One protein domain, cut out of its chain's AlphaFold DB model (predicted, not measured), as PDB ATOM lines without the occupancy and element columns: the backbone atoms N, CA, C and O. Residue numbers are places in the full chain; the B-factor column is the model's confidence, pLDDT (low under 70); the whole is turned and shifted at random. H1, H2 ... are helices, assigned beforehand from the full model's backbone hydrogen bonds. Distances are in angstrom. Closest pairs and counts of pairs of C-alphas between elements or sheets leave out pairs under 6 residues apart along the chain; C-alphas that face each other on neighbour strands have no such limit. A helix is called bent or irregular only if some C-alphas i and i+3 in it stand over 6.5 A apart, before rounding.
ATOM      1  N   ASP A 245      39.966 -39.115 -36.811       58.19
ATOM      2  CA  ASP A 245      39.084 -38.042 -36.339       58.19
ATOM      3  C   ASP A 245      37.617 -38.498 -36.290       58.19
ATOM      4  O   ASP A 245      36.933 -38.264 -35.303       58.19
ATOM      5  N   GLN A 246      37.139 -39.230 -37.305       61.66
ATOM      6  CA  GLN A 246      35.780 -39.788 -37.334       61.66
ATOM      7  C   GLN A 246      35.558 -40.897 -36.291       61.66
ATOM      8  O   GLN A 246      34.455 -41.000 -35.758       61.66
ATOM      9  N   LYS A 247      36.577 -41.713 -35.981       67.69
ATOM     10  CA  LYS A 247      36.535 -42.708 -34.893       67.69
ATOM     11  C   LYS A 247      36.440 -42.018 -33.534       67.69
ATOM     12  O   LYS A 247      35.587 -42.381 -32.729       67.69
ATOM     13  N   PHE A 248      37.260 -40.987 -33.318       67.75
ATOM     14  CA  PHE A 248      37.231 -40.163 -32.109       67.75
ATOM     15  C   PHE A 248      35.867 -39.476 -31.938       67.75
ATOM     16  O   PHE A 248      35.225 -39.637 -30.903       67.75
ATOM     17  N   ASP A 249      35.367 -38.809 -32.981       69.50
ATOM     18  CA  ASP A 249      34.033 -38.201 -33.031       69.50
ATOM     19  C   ASP A 249      32.913 -39.202 -32.713       69.50
ATOM     20  O   ASP A 249      31.966 -38.871 -32.000       69.50
ATOM     21  N   LEU A 250      32.994 -40.420 -33.259       73.38
ATOM     22  CA  LEU A 250      32.003 -41.470 -33.038       73.38
ATOM     23  C   LEU A 250      32.050 -41.989 -31.595       73.38
ATOM     24  O   LEU A 250      30.999 -42.102 -30.968       73.38
ATOM     25  N   ARG A 251      33.244 -42.240 -31.038       81.75
ATOM     26  CA  ARG A 251      33.415 -42.647 -29.632       81.75
ATOM     27  C   ARG A 251      32.916 -41.550 -28.685       81.75
ATOM     28  O   ARG A 251      32.163 -41.856 -27.769       81.75
ATOM     29  N   MET A 252      33.222 -40.279 -28.959       76.69
ATOM     30  CA  MET A 252      32.708 -39.125 -28.205       76.69
ATOM     31  C   MET A 252      31.175 -39.027 -28.241       76.69
ATOM     32  O   MET A 252      30.554 -38.814 -27.200       76.69
ATOM     33  N   LYS A 253      30.546 -39.233 -29.407       76.81
ATOM     34  CA  LYS A 253      29.076 -39.235 -29.552       76.81
ATOM     35  C   LYS A 253      28.416 -40.435 -28.858       76.81
ATOM     36  O   LYS A 253      27.311 -40.302 -28.344       76.81
ATOM     37  N   LEU A 254      29.092 -41.584 -28.786       78.06
ATOM     38  CA  LEU A 254      28.641 -42.736 -27.996       78.06
ATOM     39  C   LEU A 254      28.747 -42.467 -26.484       78.06
ATOM     40  O   LEU A 254      27.804 -42.768 -25.755       78.06
ATOM     41  N   CYS A 255      29.818 -41.808 -26.019       76.81
ATOM     42  CA  CYS A 255      29.903 -41.311 -24.641       76.81
ATOM     43  C   CYS A 255      28.745 -40.353 -24.320       76.81
ATOM     44  O   CYS A 255      28.077 -40.528 -23.306       76.81
ATOM     45  N   GLU A 256      28.459 -39.380 -25.193       80.75
ATOM     46  CA  GLU A 256      27.331 -38.450 -25.020       80.75
ATOM     47  C   GLU A 256      25.970 -39.174 -25.001       80.75
ATOM     48  O   GLU A 256      25.081 -38.785 -24.239       80.75
ATOM     49  N   LEU A 257      25.811 -40.264 -25.761       82.06
ATOM     50  CA  LEU A 257      24.603 -41.095 -25.747       82.06
ATOM     51  C   LEU A 257      24.420 -41.839 -24.410       82.06
ATOM     52  O   LEU A 257      23.325 -41.801 -23.851       82.06
ATOM     53  N   VAL A 258      25.478 -42.438 -23.841       85.00
ATOM     54  CA  VAL A 258      25.424 -43.008 -22.475       85.00
ATOM     55  C   VAL A 258      25.063 -41.928 -21.460       85.00
ATOM     56  O   VAL A 258      24.213 -42.142 -20.596       85.00
ATOM     57  N   ASP A 259      25.698 -40.761 -21.558       79.31
ATOM     58  CA  ASP A 259      25.557 -39.689 -20.577       79.31
ATOM     59  C   ASP A 259      24.164 -39.038 -20.622       79.31
ATOM     60  O   ASP A 259      23.611 -38.659 -19.586       79.31
ATOM     61  N   THR A 260      23.562 -38.933 -21.809       84.25
ATOM     62  CA  THR A 260      22.189 -38.439 -21.990       84.25
ATOM     63  C   THR A 260      21.149 -39.465 -21.547       84.25
ATOM     64  O   THR A 260      20.241 -39.098 -20.795       84.25
ATOM     65  N   GLU A 261      21.319 -40.744 -21.891       86.00
ATOM     66  CA  GLU A 261      20.419 -41.820 -21.460       86.00
ATOM     67  C   GLU A 261      20.473 -42.028 -19.936       86.00
ATOM     68  O   GLU A 261      19.440 -42.063 -19.268       86.00
ATOM     69  N   GLN A 262      21.665 -42.031 -19.327       85.12
ATOM     70  CA  GLN A 262      21.813 -42.124 -17.869       85.12
ATOM     71  C   GLN A 262      21.127 -40.949 -17.140       85.12
ATOM     72  O   GLN A 262      20.562 -41.131 -16.056       85.12
ATOM     73  N   ARG A 263      21.124 -39.742 -17.727       85.12
ATOM     74  CA  ARG A 263      20.382 -38.581 -17.195       85.12
ATOM     75  C   ARG A 263      18.868 -38.711 -17.398       85.12
ATOM     76  O   ARG A 263      18.124 -38.230 -16.543       85.12
ATOM     77  N   TYR A 264      18.410 -39.338 -18.483       85.50
ATOM     78  CA  TYR A 264      16.992 -39.627 -18.721       85.50
ATOM     79  C   TYR A 264      16.471 -40.678 -17.733       85.50
ATOM     80  O   TYR A 264      15.585 -40.365 -16.936       85.50
ATOM     81  N   VAL A 265      17.103 -41.857 -17.681       90.25
ATOM     82  CA  VAL A 265      16.803 -42.936 -16.724       90.25
ATOM     83  C   VAL A 265      16.778 -42.414 -15.288       90.25
ATOM     84  O   VAL A 265      15.828 -42.686 -14.557       90.25
ATOM     85  N   LYS A 266      17.755 -41.587 -14.882       86.06
ATOM     86  CA  LYS A 266      17.766 -40.985 -13.538       86.06
ATOM     87  C   LYS A 266      16.519 -40.135 -13.254       86.06
ATOM     88  O   LYS A 266      15.963 -40.247 -12.164       86.06
ATOM     89  N   LYS A 267      16.074 -39.305 -14.205       85.06
ATOM     90  CA  LYS A 267      14.872 -38.465 -14.047       85.06
ATOM     91  C   LYS A 267      13.588 -39.289 -14.007       85.06
ATOM     92  O   LYS A 267      12.714 -38.992 -13.199       85.06
ATOM     93  N   VAL A 268      13.474 -40.326 -14.840       84.00
ATOM     94  CA  VAL A 268      12.317 -41.238 -14.802       84.00
ATOM     95  C   VAL A 268      12.303 -42.018 -13.483       84.00
ATOM     96  O   VAL A 268      11.251 -42.141 -12.862       84.00
ATOM     97  N   ASN A 269      13.463 -42.454 -12.983       86.31
ATOM     98  CA  ASN A 269      13.582 -43.093 -11.671       86.31
ATOM     99  C   ASN A 269      13.152 -42.165 -10.523       86.31
ATOM    100  O   ASN A 269      12.462 -42.604  -9.611       86.31
ATOM    101  N   GLU A 270      13.533 -40.888 -10.561       85.31
ATOM    102  CA  GLU A 270      13.115 -39.880  -9.577       85.31
ATOM    103  C   GLU A 270      11.594 -39.630  -9.629       85.31
ATOM    104  O   GLU A 270      10.927 -39.606  -8.590       85.31
ATOM    105  N   LEU A 271      11.026 -39.555 -10.839       82.44
ATOM    106  CA  LEU A 271       9.586 -39.415 -11.071       82.44
ATOM    107  C   LEU A 271       8.780 -40.623 -10.563       82.44
ATOM    108  O   LEU A 271       7.731 -40.435  -9.957       82.44
ATOM    109  N   VAL A 272       9.259 -41.847 -10.790       82.81
ATOM    110  CA  VAL A 272       8.564 -43.087 -10.408       82.81
ATOM    111  C   VAL A 272       8.793 -43.429  -8.930       82.81
ATOM    112  O   VAL A 272       7.845 -43.519  -8.151       82.81
ATOM    113  N   ASN A 273      10.053 -43.576  -8.514       81.44
ATOM    114  CA  ASN A 273      10.411 -44.142  -7.210       81.44
ATOM    115  C   ASN A 273      10.481 -43.116  -6.066       81.44
ATOM    116  O   ASN A 273      10.525 -43.525  -4.906       81.44
ATOM    117  N   SER A 274      10.451 -41.809  -6.360       81.25
ATOM    118  CA  SER A 274      10.229 -40.769  -5.343       81.25
ATOM    119  C   SER A 274       8.854 -40.127  -5.510       81.25
ATOM    120  O   SER A 274       7.991 -40.322  -4.662       81.25
ATOM    121  N   ILE A 275       8.617 -39.407  -6.613       79.94
ATOM    122  CA  ILE A 275       7.434 -38.541  -6.747       79.94
ATOM    123  C   ILE A 275       6.139 -39.368  -6.778       79.94
ATOM    124  O   ILE A 275       5.284 -39.206  -5.906       79.94
ATOM    125  N   ALA A 276       5.996 -40.293  -7.731       77.94
ATOM    126  CA  ALA A 276       4.812 -41.146  -7.826       77.94
ATOM    127  C   ALA A 276       4.673 -42.059  -6.601       77.94
ATOM    128  O   ALA A 276       3.564 -42.247  -6.110       77.94
ATOM    129  N   ALA A 277       5.777 -42.579  -6.054       77.50
ATOM    130  CA  ALA A 277       5.763 -43.368  -4.823       77.50
ATOM    131  C   ALA A 277       5.186 -42.594  -3.622       77.50
ATOM    132  O   ALA A 277       4.399 -43.157  -2.861       77.50
ATOM    133  N   ASP A 278       5.529 -41.317  -3.450       79.81
ATOM    134  CA  ASP A 278       5.016 -40.496  -2.348       79.81
ATOM    135  C   ASP A 278       3.562 -40.048  -2.576       79.81
ATOM    136  O   ASP A 278       2.767 -40.085  -1.633       79.81
ATOM    137  N   PHE A 279       3.152 -39.758  -3.817       75.19
ATOM    138  CA  PHE A 279       1.733 -39.546  -4.147       75.19
ATOM    139  C   PHE A 279       0.883 -40.815  -3.951       75.19
ATOM    140  O   PHE A 279      -0.195 -40.737  -3.358       75.19
ATOM    141  N   ARG A 280       1.375 -41.992  -4.369       78.75
ATOM    142  CA  ARG A 280       0.720 -43.300  -4.158       78.75
ATOM    143  C   ARG A 280       0.555 -43.590  -2.650       78.75
ATOM    144  O   ARG A 280      -0.538 -43.967  -2.228       78.75
ATOM    145  N   LYS A 281       1.567 -43.314  -1.806       75.38
ATOM    146  CA  LYS A 281       1.460 -43.400  -0.325       75.38
ATOM    147  C   LYS A 281       0.441 -42.408   0.253       75.38
ATOM    148  O   LYS A 281      -0.384 -42.792   1.079       75.38
ATOM    149  N   ALA A 282       0.483 -41.144  -0.171       71.00
ATOM    150  CA  ALA A 282      -0.415 -40.100   0.327       71.00
ATOM    151  C   ALA A 282      -1.892 -40.391  -0.000       71.00
ATOM    152  O   ALA A 282      -2.762 -40.162   0.839       71.00
ATOM    153  N   ALA A 283      -2.173 -40.955  -1.180       67.75
ATOM    154  CA  ALA A 283      -3.516 -41.377  -1.571       67.75
ATOM    155  C   ALA A 283      -4.028 -42.597  -0.775       67.75
ATOM    156  O   ALA A 283      -5.233 -42.710  -0.543       67.75
ATOM    157  N   GLN A 284      -3.135 -43.486  -0.318       68.81
ATOM    158  CA  GLN A 284      -3.482 -44.631   0.537       68.81
ATOM    159  C   GLN A 284      -3.752 -44.229   2.000       68.81
ATOM    160  O   GLN A 284      -4.614 -44.819   2.648       68.81
ATOM    161  N   ALA A 285      -3.074 -43.204   2.524       68.06
ATOM    162  CA  ALA A 285      -3.196 -42.745   3.917       68.06
ATOM    163  C   ALA A 285      -4.407 -41.813   4.187       68.06
ATOM    164  O   ALA A 285      -4.366 -40.970   5.085       68.06
ATOM    165  N   THR A 294      -7.309 -38.784  -5.515       68.19
ATOM    166  CA  THR A 294      -7.655 -40.187  -5.235       68.19
ATOM    167  C   THR A 294      -6.710 -41.159  -5.941       68.19
ATOM    168  O   THR A 294      -6.036 -40.791  -6.900       68.19
ATOM    169  N   VAL A 295      -6.671 -42.420  -5.495       66.38
ATOM    170  CA  VAL A 295      -5.807 -43.464  -6.084       66.38
ATOM    171  C   VAL A 295      -6.040 -43.588  -7.599       66.38
ATOM    172  O   VAL A 295      -5.095 -43.493  -8.371       66.38
ATOM    173  N   GLU A 296      -7.301 -43.625  -8.045       68.88
ATOM    174  CA  GLU A 296      -7.652 -43.653  -9.476       68.88
ATOM    175  C   GLU A 296      -7.249 -42.396 -10.273       68.88
ATOM    176  O   GLU A 296      -7.278 -42.420 -11.505       68.88
ATOM    177  N   GLU A 297      -6.965 -41.273  -9.614       70.44
ATOM    178  CA  GLU A 297      -6.463 -40.045 -10.243       70.44
ATOM    179  C   GLU A 297      -4.925 -40.048 -10.255       70.44
ATOM    180  O   GLU A 297      -4.326 -39.699 -11.271       70.44
ATOM    181  N   VAL A 298      -4.285 -40.546  -9.191       70.38
ATOM    182  CA  VAL A 298      -2.831 -40.775  -9.117       70.38
ATOM    183  C   VAL A 298      -2.375 -41.803 -10.158       70.38
ATOM    184  O   VAL A 298      -1.402 -41.541 -10.859       70.38
ATOM    185  N   ASP A 299      -3.100 -42.903 -10.356       70.25
ATOM    186  CA  ASP A 299      -2.748 -43.929 -11.354       70.25
ATOM    187  C   ASP A 299      -3.000 -43.469 -12.806       70.25
ATOM    188  O   ASP A 299      -2.397 -43.990 -13.744       70.25
ATOM    189  N   LYS A 300      -3.840 -42.441 -13.013       75.44
ATOM    190  CA  LYS A 300      -3.982 -41.755 -14.315       75.44
ATOM    191  C   LYS A 300      -2.859 -40.745 -14.572       75.44
ATOM    192  O   LYS A 300      -2.527 -40.505 -15.730       75.44
ATOM    193  N   LEU A 301      -2.287 -40.156 -13.519       73.25
ATOM    194  CA  LEU A 301      -1.132 -39.252 -13.593       73.25
ATOM    195  C   LEU A 301       0.195 -40.020 -13.720       73.25
ATOM    196  O   LEU A 301       1.096 -39.576 -14.429       73.25
ATOM    197  N   PHE A 302       0.297 -41.184 -13.071       79.25
ATOM    198  CA  PHE A 302       1.487 -42.036 -13.029       79.25
ATOM    199  C   PHE A 302       1.149 -43.497 -13.397       79.25
ATOM    200  O   PHE A 302       1.176 -44.373 -12.525       79.25
ATOM    201  N   PRO A 303       0.815 -43.780 -14.671       79.88
ATOM    202  CA  PRO A 303       0.448 -45.124 -15.119       79.88
ATOM    203  C   PRO A 303       1.628 -46.106 -15.050       79.88
ATOM    204  O   PRO A 303       2.776 -45.715 -15.246       79.88
ATOM    205  N   GLU A 304       1.338 -47.401 -14.882       72.50
ATOM    206  CA  GLU A 304       2.320 -48.509 -14.810       72.50
ATOM    207  C   GLU A 304       3.229 -48.633 -16.055       72.50
ATOM    208  O   GLU A 304       4.284 -49.279 -16.041       72.50
ATOM    209  N   SER A 305       2.855 -47.981 -17.159       78.69
ATOM    210  CA  SER A 305       3.726 -47.830 -18.322       78.69
ATOM    211  C   SER A 305       4.976 -47.000 -18.014       78.69
ATOM    212  O   SER A 305       5.995 -47.242 -18.649       78.69
ATOM    213  N   LEU A 306       4.963 -46.091 -17.028       78.62
ATOM    214  CA  LEU A 306       6.161 -45.377 -16.566       78.62
ATOM    215  C   LEU A 306       7.144 -46.314 -15.861       78.62
ATOM    216  O   LEU A 306       8.336 -46.271 -16.156       78.62
ATOM    217  N   ASP A 307       6.650 -47.192 -14.987       78.75
ATOM    218  CA  ASP A 307       7.448 -48.237 -14.340       78.75
ATOM    219  C   ASP A 307       8.055 -49.190 -15.406       78.75
ATOM    220  O   ASP A 307       9.229 -49.561 -15.344       78.75
ATOM    221  N   THR A 308       7.301 -49.500 -16.469       81.56
ATOM    222  CA  THR A 308       7.773 -50.287 -17.631       81.56
ATOM    223  C   THR A 308       8.837 -49.540 -18.456       81.56
ATOM    224  O   THR A 308       9.878 -50.110 -18.789       81.56
ATOM    225  N   ILE A 309       8.612 -48.257 -18.761       83.25
ATOM    226  CA  ILE A 309       9.545 -47.370 -19.480       83.25
ATOM    227  C   ILE A 309      10.850 -47.213 -18.695       83.25
ATOM    228  O   ILE A 309      11.927 -47.232 -19.292       83.25
ATOM    229  N   LEU A 310      10.780 -47.102 -17.366       84.81
ATOM    230  CA  LEU A 310      11.956 -47.064 -16.505       84.81
ATOM    231  C   LEU A 310      12.777 -48.351 -16.632       84.81
ATOM    232  O   LEU A 310      13.980 -48.282 -16.876       84.81
ATOM    233  N   ASN A 311      12.135 -49.515 -16.513       85.44
ATOM    234  CA  ASN A 311      12.813 -50.809 -16.585       85.44
ATOM    235  C   ASN A 311      13.484 -51.043 -17.950       85.44
ATOM    236  O   ASN A 311      14.651 -51.433 -17.995       85.44
ATOM    237  N   LEU A 312      12.788 -50.752 -19.056       88.44
ATOM    238  CA  LEU A 312      13.325 -50.928 -20.412       88.44
ATOM    239  C   LEU A 312      14.531 -50.019 -20.686       88.44
ATOM    240  O   LEU A 312      15.565 -50.500 -21.144       88.44
ATOM    241  N   ASN A 313      14.438 -48.727 -20.361       85.38
ATOM    242  CA  ASN A 313      15.538 -47.790 -20.609       85.38
ATOM    243  C   ASN A 313      16.712 -47.999 -19.637       85.38
ATOM    244  O   ASN A 313      17.868 -47.842 -20.023       85.38
ATOM    245  N   THR A 314      16.451 -48.455 -18.407       88.94
ATOM    246  CA  THR A 314      17.512 -48.883 -17.477       88.94
ATOM    247  C   THR A 314      18.285 -50.081 -18.035       88.94
ATOM    248  O   THR A 314      19.516 -50.068 -18.021       88.94
ATOM    249  N   ALA A 315      17.588 -51.091 -18.572       87.94
ATOM    250  CA  ALA A 315      18.223 -52.245 -19.209       87.94
ATOM    251  C   ALA A 315      19.048 -51.835 -20.443       87.94
ATOM    252  O   ALA A 315      20.219 -52.201 -20.538       87.94
ATOM    253  N   PHE A 316      18.481 -51.006 -21.325       86.44
ATOM    254  CA  PHE A 316      19.168 -50.469 -22.504       86.44
ATOM    255  C   PHE A 316      20.432 -49.668 -22.142       86.44
ATOM    256  O   PHE A 316      21.488 -49.889 -22.727       86.44
ATOM    257  N   MET A 317      20.369 -48.800 -21.125       90.25
ATOM    258  CA  MET A 317      21.526 -48.037 -20.631       90.25
ATOM    259  C   MET A 317      22.643 -48.950 -20.099       90.25
ATOM    260  O   MET A 317      23.822 -48.694 -20.349       90.25
ATOM    261  N   HIS A 318      22.290 -50.036 -19.400       86.81
ATOM    262  CA  HIS A 318      23.264 -51.025 -18.932       86.81
ATOM    263  C   HIS A 318      23.892 -51.834 -20.076       86.81
ATOM    264  O   HIS A 318      25.101 -52.063 -20.050       86.81
ATOM    265  N   GLU A 319      23.112 -52.233 -21.081       88.00
ATOM    266  CA  GLU A 319      23.619 -52.943 -22.261       88.00
ATOM    267  C   GLU A 319      24.539 -52.048 -23.106       88.00
ATOM    268  O   GLU A 319      25.648 -52.456 -23.450       88.00
ATOM    269  N   LEU A 320      24.141 -50.796 -23.355       81.44
ATOM    270  CA  LEU A 320      24.924 -49.831 -24.134       81.44
ATOM    271  C   LEU A 320      26.245 -49.473 -23.432       81.44
ATOM    272  O   LEU A 320      27.287 -49.417 -24.088       81.44
ATOM    273  N   ARG A 321      26.236 -49.330 -22.096       84.69
ATOM    274  CA  ARG A 321      27.466 -49.210 -21.297       84.69
ATOM    275  C   ARG A 321      28.357 -50.440 -21.455       84.69
ATOM    276  O   ARG A 321      29.520 -50.283 -21.802       84.69
ATOM    277  N   LYS A 322      27.816 -51.650 -21.262       85.75
ATOM    278  CA  LYS A 322      28.595 -52.893 -21.375       85.75
ATOM    279  C   LYS A 322      29.262 -53.017 -22.748       85.75
ATOM    280  O   LYS A 322      30.436 -53.349 -22.814       85.75
ATOM    281  N   VAL A 323      28.551 -52.697 -23.830       84.81
ATOM    282  CA  VAL A 323      29.109 -52.705 -25.195       84.81
ATOM    283  C   VAL A 323      30.218 -51.661 -25.373       84.81
ATOM    284  O   VAL A 323      31.163 -51.902 -26.123       84.81
ATOM    285  N   MET A 324      30.155 -50.512 -24.693       83.94
ATOM    286  CA  MET A 324      31.247 -49.533 -24.708       83.94
ATOM    287  C   MET A 324      32.469 -49.983 -23.902       83.94
ATOM    288  O   MET A 324      33.586 -49.802 -24.392       83.94
ATOM    289  N   ASP A 325      32.262 -50.583 -22.731       80.38
ATOM    290  CA  ASP A 325      33.327 -51.108 -21.872       80.38
ATOM    291  C   ASP A 325      34.035 -52.297 -22.567       80.38
ATOM    292  O   ASP A 325      35.248 -52.268 -22.770       80.38
ATOM    293  N   ASP A 326      33.269 -53.286 -23.056       81.56
ATOM    294  CA  ASP A 326      33.765 -54.475 -23.780       81.56
ATOM    295  C   ASP A 326      34.537 -54.126 -25.077       81.56
ATOM    296  O   ASP A 326      35.305 -54.947 -25.574       81.56
ATOM    297  N   SER A 327      34.333 -52.929 -25.650       79.50
ATOM    298  CA  SER A 327      34.962 -52.480 -26.907       79.50
ATOM    299  C   SER A 327      36.081 -51.445 -26.732       79.50
ATOM    300  O   SER A 327      36.596 -50.931 -27.728       79.50
ATOM    301  N   GLU A 328      36.455 -51.092 -25.499       77.06
ATOM    302  CA  GLU A 328      37.398 -49.993 -25.252       77.06
ATOM    303  C   GLU A 328      38.817 -50.276 -25.769       77.06
ATOM    304  O   GLU A 328      39.380 -49.442 -26.483       77.06
ATOM    305  N   GLU A 329      39.377 -51.456 -25.480       66.19
ATOM    306  CA  GLU A 329      40.741 -51.815 -25.899       66.19
ATOM    307  C   GLU A 329      40.871 -51.885 -27.431       66.19
ATOM    308  O   GLU A 329      41.831 -51.364 -28.004       66.19
ATOM    309  N   GLU A 330      39.883 -52.472 -28.115       65.50
ATOM    310  CA  GLU A 330      39.879 -52.565 -29.580       65.50
ATOM    311  C   GLU A 330      39.716 -51.190 -30.241       65.50
ATOM    312  O   GLU A 330      40.450 -50.876 -31.179       65.50
ATOM    313  N   ALA A 331      38.815 -50.341 -29.731       67.62
ATOM    314  CA  ALA A 331      38.607 -48.994 -30.263       67.62
ATOM    315  C   ALA A 331      39.848 -48.102 -30.085       67.62
ATOM    316  O   ALA A 331      40.230 -47.389 -31.013       67.62
ATOM    317  N   GLN A 332      40.508 -48.171 -28.924       64.94
ATOM    318  CA  GLN A 332      41.731 -47.414 -28.650       64.94
ATOM    319  C   GLN A 332      42.871 -47.828 -29.595       64.94
ATOM    320  O   GLN A 332      43.553 -46.975 -30.165       64.94
ATOM    321  N   LYS A 333      43.033 -49.135 -29.818       61.38
ATOM    322  CA  LYS A 333      44.020 -49.725 -30.733       61.38
ATOM    323  C   LYS A 333      43.747 -49.380 -32.201       61.38
ATOM    324  O   LYS A 333      44.672 -49.108 -32.961       61.38
ATOM    325  N   ASP A 334      42.476 -49.301 -32.591       60.25
ATOM    326  CA  ASP A 334      42.034 -48.841 -33.916       60.25
ATOM    327  C   ASP A 334      42.192 -47.307 -34.113       60.25
ATOM    328  O   ASP A 334      42.005 -46.783 -35.216       60.25
ATOM    329  N   MET A 335      42.582 -46.566 -33.067       64.62
ATOM    330  CA  MET A 335      42.878 -45.123 -33.090       64.62
ATOM    331  C   MET A 335      44.390 -44.794 -33.035       64.62
ATOM    332  O   MET A 335      44.778 -43.616 -33.070       64.62
ATOM    333  N   GLU A 336      45.263 -45.807 -33.007       60.53
ATOM    334  CA  GLU A 336      46.721 -45.651 -33.124       60.53
ATOM    335  C   GLU A 336      47.157 -45.247 -34.555       60.53
ATOM    336  O   GLU A 336      46.351 -45.156 -35.485       60.53
ATOM    337  N   HIS A 337      48.434 -44.887 -34.740       56.34
ATOM    338  CA  HIS A 337      48.901 -44.263 -35.988       56.34
ATOM    339  C   HIS A 337      48.937 -45.258 -37.157       56.34
ATOM    340  O   HIS A 337      49.708 -46.215 -37.163       56.34
ATOM    341  N   THR A 338      48.125 -44.994 -38.184       59.06
ATOM    342  CA  THR A 338      48.054 -45.803 -39.411       59.06
ATOM    343  C   THR A 338      49.253 -45.501 -40.323       59.06
ATOM    344  O   THR A 338      49.703 -44.356 -40.406       59.06
ATOM    345  N   SER A 339      49.758 -46.480 -41.086       53.97
ATOM    346  CA  SER A 339      50.961 -46.321 -41.940       53.97
ATOM    347  C   SER A 339      50.824 -45.182 -42.961       53.97
ATOM    348  O   SER A 339      51.797 -44.548 -43.367       53.97
ATOM    349  N   ARG A 340      49.584 -44.908 -43.380       56.56
ATOM    350  CA  ARG A 340      49.209 -43.820 -44.298       56.56
ATOM    351  C   ARG A 340      49.342 -42.438 -43.669       56.56
ATOM    352  O   ARG A 340      49.610 -41.491 -44.402       56.56
TER     353      ARG A 340
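Overview. This is residues 245 to 285 and 294 to 340 of the 1186 residues of the protein "RhoGEF domain protein" of Ceratocystis fimbriata f. sp. platani (UniProt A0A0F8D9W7). This is a long, thin rod in which one very long helix, H1, runs most of the length, and the shorter helices H2, H3 and H4 make a broken return path alongside it. H2 lies beside the last part of H1 and H3 is side by side with its middle, both running the opposite way to H1, while H4 comes back near H1 without touching it. The printed part has 88 residues with four named helices, in the order H1, H2, H3, H4, and no named strand; the class is all helix. The whole is extended, with a radius of gyration of the C-alphas of 19.7 A, and the C-alphas span 70 by 19 by 16 A.

Arrangement. Start with H1, residues 245 to 284, and look at its residues 254 to 272, which alone touch H3, residues 304 to 326. The closest C-alphas there are those of Val 265 and Thr 314, 6.0 A apart, and the two helices run opposite ways at a shallow tilt of 29 degrees. Farther along H1, its residues 276 to 284 alone touch H2, residues 295 to 301. Here the closest C-alphas are those of Ala 283 and Val 295, 5.5 A apart, with a shallow tilt of 22 degrees, opposite ways. H4, residues 328 to 333, and H1 are near each other, with 7 pairs of C-alphas within 10 A. H2 and H3 meet only through their link, as do H3 and H4, and H2 and H4 are apart. In H3 and H4 every O i to N i+4 pair is within hydrogen-bond range; in H1 it is 33 of 36 and in H2 2 of 3.

Along the chain. Find C-alpha 245 at (39.084, -38.042, -36.339); from there H1 runs 56.7 A to C-alpha 284 at (-3.482, -44.631, 0.537). H1 is neither bent nor irregular, but only just: C-alphas 273 and 276 are 6.4 A apart. H2, Val 295 to Leu 301, measures 9.8 A. H3 runs 33.2 A from Glu 304 to Asp 326. H4, from Glu 328, measures 8.6 A and ends with C-alpha 333 at (44.020, -49.725, -30.733).

Size, cuts and confidence. The two C-alphas farthest apart are those of Ala 285 and Arg 340, 71.2 A. Residues 286 to 293 are not printed, and C-alphas 285 and 294 are 10.5 A apart across this cut, which lies in the link from H1 to H2. Of the links printed whole, H2 to H3 and H3 to H4 are tight. The mean pLDDT of the printed part is 76.7; look for values under 70 at residues 245 to 249, 283 to 285, 294 to 296 and 329 to 340.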